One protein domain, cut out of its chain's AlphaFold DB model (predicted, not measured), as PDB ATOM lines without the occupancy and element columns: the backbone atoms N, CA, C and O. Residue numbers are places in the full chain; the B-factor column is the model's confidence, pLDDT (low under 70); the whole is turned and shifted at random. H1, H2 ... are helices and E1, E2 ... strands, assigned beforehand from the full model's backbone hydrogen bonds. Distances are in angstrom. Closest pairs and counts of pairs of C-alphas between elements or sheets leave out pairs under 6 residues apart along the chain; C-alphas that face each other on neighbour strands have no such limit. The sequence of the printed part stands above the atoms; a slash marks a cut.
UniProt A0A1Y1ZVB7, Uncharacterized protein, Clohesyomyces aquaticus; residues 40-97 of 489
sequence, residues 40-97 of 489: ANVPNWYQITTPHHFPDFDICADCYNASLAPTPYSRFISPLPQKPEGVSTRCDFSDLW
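What this domain is: This is residues 40 to 97 of the 489 residues of an uncharacterized protein of Clohesyomyces aquaticus (UniProt A0A1Y1ZVB7). Little regular structure is formed: a tiny antiparallel sheet, E1 and E2, with helix H1 near E1, short helix H2 towards one end of the long axis and the loop at Gly 86 at the other. The 58 printed residues include, in order, E1, H1, H2 and E2, mixed in class, with under half of the residues in named elements. The whole is compact, radius of gyration of the C-alphas 11.1 A, and elongated, 34 by 22 by 20 A.

How they stand to each other: E1, residues 45 to 48, and E2, residues 77 to 79, are antiparallel neighbours; N 47 and O 78 are within hydrogen-bond range, 3.0 A. H1, residues 61 to 68, is closest to E1 at the C-alphas of Trp 45 and Ala 61, 6.4 A. H2, residues 72 to 76, is close to but not clearly touching H1; the closest C-alphas, Leu 68 and Ser 74, are 5.5 A apart. Every O i to N i+4 pair is within range in H1; H2 has 0 of 1, and 1 of 2 O i to N i+3 pairs.

Where its parts are: E1 runs 10.6 A from C-alpha 45 (259.558, 212.613, 296.978), H1 9.9 A, H2 8.5 A, and E2 7.1 A to C-alpha 79 (262.050, 216.127, 301.181).

The domain as a whole: The printed part has no cut. E1 to H1 is a long link. No printed residue is under 70 in pLDDT.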
ATOM      1  N   ALA A  40     256.124 201.938 292.481       84.50
ATOM      2  CA  ALA A  40     256.915 201.528 293.640       84.50
ATOM      3  C   ALA A  40     258.388 201.939 293.492       84.50
ATOM      4  O   ALA A  40     258.910 202.043 292.383       84.50
ATOM      5  N   ASN A  41     259.072 202.122 294.625       79.62
ATOM      6  CA  ASN A  41     260.531 202.298 294.711       79.62
ATOM      7  C   ASN A  41     261.106 203.530 293.978       79.62
ATOM      8  O   ASN A  41     262.292 203.568 293.654       79.62
ATOM      9  N   VAL A  42     260.292 204.565 293.754       79.94
ATOM     10  CA  VAL A  42     260.758 205.851 293.215       79.94
ATOM     11  C   VAL A  42     261.388 206.687 294.342       79.94
ATOM     12  O   VAL A  42     260.737 206.880 295.372       79.94
ATOM     13  N   PRO A  43     262.627 207.193 294.191       80.44
ATOM     14  CA  PRO A  43     263.263 208.055 295.187       80.44
ATOM     15  C   PRO A  43     262.864 209.537 295.032       80.44
ATOM     16  O   PRO A  43     262.341 209.949 294.000       80.44
ATOM     17  N   ASN A  44     263.221 210.364 296.023       85.94
ATOM     18  CA  ASN A  44     263.164 211.836 295.972       85.94
ATOM     19  C   ASN A  44     261.751 212.445 295.881       85.94
ATOM     20  O   ASN A  44     261.489 213.335 295.066       85.94
ATOM     21  N   TRP A  45     260.856 211.982 296.750       92.25
ATOM     22  CA  TRP A  45     259.558 212.613 296.978       92.25
ATOM     23  C   TRP A  45     259.687 213.836 297.889       92.25
ATOM     24  O   TRP A  45     260.615 213.946 298.691       92.25
ATOM     25  N   TYR A  46     258.733 214.746 297.775       93.56
ATOM     26  CA  TYR A  46     258.568 215.919 298.622       93.56
ATOM     27  C   TYR A  46     257.163 215.908 299.218       93.56
ATOM     28  O   TYR A  46     256.234 215.398 298.599       93.56
ATOM     29  N   GLN A  47     257.012 216.500 300.396       92.00
ATOM     30  CA  GLN A  47     255.742 216.580 301.118       92.00
ATOM     31  C   GLN A  47     255.533 217.980 301.691       92.00
ATOM     32  O   GLN A  47     256.497 218.713 301.943       92.00
ATOM     33  N   ILE A  48     254.277 218.337 301.945       91.88
ATOM     34  CA  ILE A  48     253.918 219.577 302.636       91.88
ATOM     35  C   ILE A  48     254.064 219.340 304.143       91.88
ATOM     36  O   ILE A  48     253.377 218.494 304.717       91.88
ATOM     37  N   THR A  49     254.975 220.065 304.792       87.56
ATOM     38  CA  THR A  49     255.285 219.900 306.224       87.56
ATOM     39  C   THR A  49     254.735 221.015 307.097       87.56
ATOM     40  O   THR A  49     254.532 220.808 308.292       87.56
ATOM     41  N   THR A  50     254.495 222.199 306.533       79.50
ATOM     42  CA  THR A  50     254.019 223.368 307.282       79.50
ATOM     43  C   THR A  50     252.949 224.135 306.494       79.50
ATOM     44  O   THR A  50     252.971 224.116 305.265       79.50
ATOM     45  N   PRO A  51     251.995 224.816 307.161       75.94
ATOM     46  CA  PRO A  51     251.763 224.857 308.611       75.94
ATOM     47  C   PRO A  51     251.165 223.555 309.167       75.94
ATOM     48  O   PRO A  51     251.297 223.288 310.358       75.94
ATOM     49  N   HIS A  52     250.571 222.728 308.307       83.50
ATOM     50  CA  HIS A  52     250.081 221.395 308.638       83.50
ATOM     51  C   HIS A  52     250.843 220.351 307.825       83.50
ATOM     52  O   HIS A  52     251.118 220.558 306.643       83.50
ATOM     53  N   HIS A  53     251.197 219.245 308.475       85.81
ATOM     54  CA  HIS A  53     251.826 218.110 307.814       85.81
ATOM     55  C   HIS A  53     250.756 217.266 307.121       85.81
ATOM     56  O   HIS A  53     249.798 216.841 307.767       85.81
ATOM     57  N   PHE A  54     250.925 217.037 305.819       87.12
ATOM     58  CA  PHE A  54     250.045 216.192 305.010       87.12
ATOM     59  C   PHE A  54     250.831 214.945 304.572       87.12
ATOM     60  O   PHE A  54     251.543 215.007 303.570       87.12
ATOM     61  N   PRO A  55     250.767 213.840 305.341       79.00
ATOM     62  CA  PRO A  55     251.613 212.662 305.118       79.00
ATOM     63  C   PRO A  55     251.281 211.908 303.827       79.00
ATOM     64  O   PRO A  55     252.159 211.255 303.271       79.00
ATOM     65  N   ASP A  56     250.043 212.033 303.350       83.12
ATOM     66  CA  ASP A  56     249.541 211.371 302.144       83.12
ATOM     67  C   ASP A  56     249.566 212.303 300.918       83.12
ATOM     68  O   ASP A  56     248.805 212.099 299.977       83.12
ATOM     69  N   PHE A  57     250.388 213.361 300.955       91.19
ATOM     70  CA  PHE A  57     250.553 214.310 299.853       91.19
ATOM     71  C   PHE A  57     251.980 214.256 299.300       91.19
ATOM     72  O   PHE A  57     252.913 214.841 299.865       91.19
ATOM     73  N   ASP A  58     252.139 213.579 298.170       92.69
ATOM     74  CA  ASP A  58     253.413 213.266 297.546       92.69
ATOM     75  C   ASP A  58     253.660 214.114 296.294       92.69
ATOM     76  O   ASP A  58     252.874 214.152 295.347       92.69
ATOM     77  N   ILE A  59     254.814 214.774 296.242       94.50
ATOM     78  CA  ILE A  59     255.214 215.632 295.124       94.50
ATOM     79  C   ILE A  59     256.525 215.105 294.552       94.50
ATOM     80  O   ILE A  59     257.523 214.977 295.260       94.50
ATOM     81  N   CYS A  60     256.557 214.813 293.254       93.75
ATOM     82  CA  CYS A  60     257.797 214.406 292.604       93.75
ATOM     83  C   CYS A  60     258.748 215.596 292.394       93.75
ATOM     84  O   CYS A  60     258.321 216.751 292.300       93.75
ATOM     85  N   ALA A  61     260.044 215.310 292.251       93.06
ATOM     86  CA  ALA A  61     261.066 216.336 292.044       93.06
ATOM     87  C   ALA A  61     260.790 217.252 290.835       93.06
ATOM     88  O   ALA A  61     261.011 218.458 290.925       93.06
ATOM     89  N   ASP A  62     260.279 216.710 289.725       93.06
ATOM     90  CA  ASP A  62     259.980 217.493 288.516       93.06
ATOM     91  C   ASP A  62     258.875 218.536 288.782       93.06
ATOM     92  O   ASP A  62     259.037 219.715 288.460       93.06
ATOM     93  N   CYS A  63     257.778 218.132 289.434       94.62
ATOM     94  CA  CYS A  63     256.683 219.036 289.798       94.62
ATOM     95  C   CYS A  63     257.108 220.056 290.860       94.62
ATOM     96  O   CYS A  63     256.782 221.238 290.739       94.62
ATOM     97  N   TYR A  64     257.877 219.624 291.865       95.19
ATOM     98  CA  TYR A  64     258.420 220.525 292.878       95.19
ATOM     99  C   TYR A  64     259.294 221.612 292.244       95.19
ATOM    100  O   TYR A  64     259.045 222.799 292.452       95.19
ATOM    101  N   ASN A  65     260.278 221.224 291.430       94.19
ATOM    102  CA  ASN A  65     261.238 222.158 290.844       94.19
ATOM    103  C   ASN A  65     260.597 223.132 289.848       94.19
ATOM    104  O   ASN A  65     261.034 224.278 289.761       94.19
ATOM    105  N   ALA A  66     259.572 222.700 289.109       93.12
ATOM    106  CA  ALA A  66     258.892 223.555 288.140       93.12
ATOM    107  C   ALA A  66     257.929 224.551 288.798       93.12
ATOM    108  O   ALA A  66     257.954 225.739 288.472       93.12
ATOM    109  N   SER A  67     257.080 224.076 289.715       92.81
ATOM    110  CA  SER A  67     255.929 224.856 290.180       92.81
ATOM    111  C   SER A  67     256.111 225.458 291.573       92.81
ATOM    112  O   SER A  67     255.603 226.545 291.823       92.81
ATOM    113  N   LEU A  68     256.845 224.798 292.477       93.50
ATOM    114  CA  LEU A  68     256.868 225.142 293.908       93.50
ATOM    115  C   LEU A  68     258.200 225.754 294.361       93.50
ATOM    116  O   LEU A  68     258.205 226.804 295.004       93.50
ATOM    117  N   ALA A  69     259.325 225.147 293.978       94.38
ATOM    118  CA  ALA A  69     260.679 225.603 294.290       94.38
ATOM    119  C   ALA A  69     260.960 227.081 293.937       94.38
ATOM    120  O   ALA A  69     261.562 227.764 294.765       94.38
ATOM    121  N   PRO A  70     260.519 227.628 292.780       93.75
ATOM    122  CA  PRO A  70     260.788 229.024 292.431       93.75
ATOM    123  C   PRO A  70     259.906 230.030 293.189       93.75
ATOM    124  O   PRO A  70     259.956 231.226 292.905       93.75
ATOM    125  N   THR A  71     259.076 229.574 294.131       93.75
ATOM    126  CA  THR A  71     258.116 230.414 294.849       93.75
ATOM    127  C   THR A  71     258.438 230.518 296.342       93.75
ATOM    128  O   THR A  71     259.136 229.661 296.898       93.75
ATOM    129  N   PRO A  72     257.871 231.517 297.048       92.81
ATOM    130  CA  PRO A  72     257.965 231.603 298.506       92.81
ATOM    131  C   PRO A  72     257.355 230.401 299.243       92.81
ATOM    132  O   PRO A  72     257.641 230.215 300.423       92.81
ATOM    133  N   TYR A  73     256.534 229.588 298.570       94.38
ATOM    134  CA  TYR A  73     255.898 228.409 299.154       94.38
ATOM    135  C   TYR A  73     256.842 227.209 299.292       94.38
ATOM    136  O   TYR A  73     256.517 226.272 300.014       94.38
ATOM    137  N   SER A  74     258.033 227.250 298.683       94.06
ATOM    138  CA  SER A  74     259.078 226.229 298.869       94.06
ATOM    139  C   SER A  74     259.422 225.986 300.343       94.06
ATOM    140  O   SER A  74     259.706 224.856 300.728       94.06
ATOM    141  N   ARG A  75     259.302 227.016 301.195       93.31
ATOM    142  CA  ARG A  75     259.502 226.919 302.652       93.31
ATOM    143  C   ARG A  75     258.526 225.972 303.360       93.31
ATOM    144  O   ARG A  75     258.814 225.546 304.470       93.31
ATOM    145  N   PHE A  76     257.377 225.691 302.743       93.81
ATOM    146  CA  PHE A  76     256.341 224.819 303.295       93.81
ATOM    147  C   PHE A  76     256.547 223.343 302.955       93.81
ATOM    148  O   PHE A  76     255.798 222.483 303.421       93.81
ATOM    149  N   ILE A  77     257.549 223.054 302.126       93.94
ATOM    150  CA  ILE A  77     257.796 221.742 301.555       93.94
ATOM    151  C   ILE A  77     259.139 221.228 302.049       93.94
ATOM    152  O   ILE A  77     260.106 221.971 302.212       93.94
ATOM    153  N   SER A  78     259.214 219.930 302.309       92.56
ATOM    154  CA  SER A  78     260.463 219.275 302.681       92.56
ATOM    155  C   SER A  78     260.598 217.938 301.957       92.56
ATOM    156  O   SER A  78     259.579 217.326 301.626       92.56
ATOM    157  N   PRO A  79     261.832 217.469 301.702       92.25
ATOM    158  CA  PRO A  79     262.050 216.127 301.181       92.25
ATOM    159  C   PRO A  79     261.396 215.082 302.090       92.25
ATOM    160  O   PRO A  79     261.517 215.146 303.318       92.25
ATOM    161  N   LEU A  80     260.703 214.127 301.483       86.12
ATOM    162  CA  LEU A  80     260.153 212.967 302.164       86.12
ATOM    163  C   LEU A  80     261.270 211.919 302.334       86.12
ATOM    164  O   LEU A  80     262.034 211.683 301.391       86.12
ATOM    165  N   PRO A  81     261.387 211.268 303.507       82.38
ATOM    166  CA  PRO A  81     262.233 210.090 303.657       82.38
ATOM    167  C   PRO A  81     261.887 209.013 302.625       82.38
ATOM    168  O   PRO A  81     260.770 208.958 302.111       82.38
ATOM    169  N   GLN A  82     262.842 208.130 302.331       79.50
ATOM    170  CA  GLN A  82     262.589 207.027 301.410       79.50
ATOM    171  C   GLN A  82     261.410 206.187 301.915       79.50
ATOM    172  O   GLN A  82     261.397 205.747 303.068       79.50
ATOM    173  N   LYS A  83     260.412 205.997 301.050       80.62
ATOM    174  CA  LYS A  83     259.239 205.192 301.379       80.62
ATOM    175  C   LYS A  83     259.631 203.724 301.585       80.62
ATOM    176  O   LYS A  83     260.597 203.275 300.961       80.62
ATOM    177  N   PRO A  84     258.902 202.981 302.440       81.81
ATOM    178  CA  PRO A  84     259.142 201.555 302.624       81.81
ATOM    179  C   PRO A  84     259.088 200.798 301.295       81.81
ATOM    180  O   PRO A  84     258.317 201.147 300.396       81.81
ATOM    181  N   GLU A  85     259.904 199.753 301.185       78.00
ATOM    182  CA  GLU A  85     259.949 198.909 299.993       78.00
ATOM    183  C   GLU A  85     258.568 198.293 299.718       78.00
ATOM    184  O   GLU A  85     257.891 197.814 300.629       78.00
ATOM    185  N   GLY A  86     258.127 198.354 298.460       76.50
ATOM    186  CA  GLY A  86     256.817 197.849 298.037       76.50
ATOM    187  C   GLY A  86     255.650 198.836 298.168       76.50
ATOM    188  O   GLY A  86     254.561 198.536 297.681       76.50
ATOM    189  N   VAL A  87     255.846 200.029 298.744       82.88
ATOM    190  CA  VAL A  87     254.807 201.075 298.758       82.88
ATOM    191  C   VAL A  87     254.783 201.804 297.412       82.88
ATOM    192  O   VAL A  87     255.701 202.555 297.073       82.88
ATOM    193  N   SER A  88     253.717 201.604 296.636       84.06
ATOM    194  CA  SER A  88     253.479 202.340 295.391       84.06
ATOM    195  C   SER A  88     252.997 203.761 295.673       84.06
ATOM    196  O   SER A  88     252.091 203.958 296.480       84.06
ATOM    197  N   THR A  89     253.571 204.752 294.993       85.94
ATOM    198  CA  THR A  89     253.273 206.181 295.190       85.94
ATOM    199  C   THR A  89     253.026 206.874 293.859       85.94
ATOM    200  O   THR A  89     253.655 206.528 292.862       85.94
ATOM    201  N   ARG A  90     252.134 207.865 293.849       90.00
ATOM    202  CA  ARG A  90     251.898 208.764 292.712       90.00
ATOM    203  C   ARG A  90     252.203 210.203 293.119       90.00
ATOM    204  O   ARG A  90     252.224 210.508 294.303       90.00
ATOM    205  N   CYS A  91     252.405 211.088 292.152       91.81
ATOM    206  CA  CYS A  91     252.517 212.518 292.418       91.81
ATOM    207  C   CYS A  91     251.126 213.158 292.476       91.81
ATOM    208  O   CYS A  91     250.440 213.192 291.457       91.81
ATOM    209  N   ASP A  92     250.723 213.750 293.597       92.44
ATOM    210  CA  ASP A  92     249.435 214.454 293.708       92.44
ATOM    211  C   ASP A  92     249.382 215.715 292.841       92.44
ATOM    212  O   ASP A  92     248.325 216.112 292.366       92.44
ATOM    213  N   PHE A  93     250.535 216.299 292.502       92.31
ATOM    214  CA  PHE A  93     250.626 217.396 291.530       92.31
ATOM    215  C   PHE A  93     250.358 216.969 290.072       92.31
ATOM    216  O   PHE A  93     250.415 217.800 289.155       92.31
ATOM    217  N   SER A  94     250.107 215.680 289.827       88.56
ATOM    218  CA  SER A  94     249.552 215.199 288.559       88.56
ATOM    219  C   SER A  94     248.028 215.348 288.477       88.56
ATOM    220  O   SER A  94     247.496 215.375 287.372       88.56
ATOM    221  N   ASP A  95     247.340 215.516 289.611       88.81
ATOM    222  CA  ASP A  95     245.890 215.681 289.661       88.81
ATOM    223  C   ASP A  95     245.466 217.101 289.239       88.81
ATOM    224  O   ASP A  95     246.053 218.107 289.657       88.81
ATOM    225  N   LEU A  96     244.424 217.195 288.403       89.88
ATOM    226  CA  LEU A  96     243.936 218.482 287.901       89.88
ATOM    227  C   LEU A  96     243.460 219.388 289.040       89.88
ATOM    228  O   LEU A  96     243.777 220.575 289.041       89.88
ATOM    229  N   TRP A  97     242.695 218.863 289.995       93.50
ATOM    230  CA  TRP A  97     242.146 219.672 291.077       93.50
ATOM    231  C   TRP A  97     243.243 220.220 291.979       93.50
ATOM    232  O   TRP A  97     243.154 221.371 292.403       93.50
TER     233      TRP A  97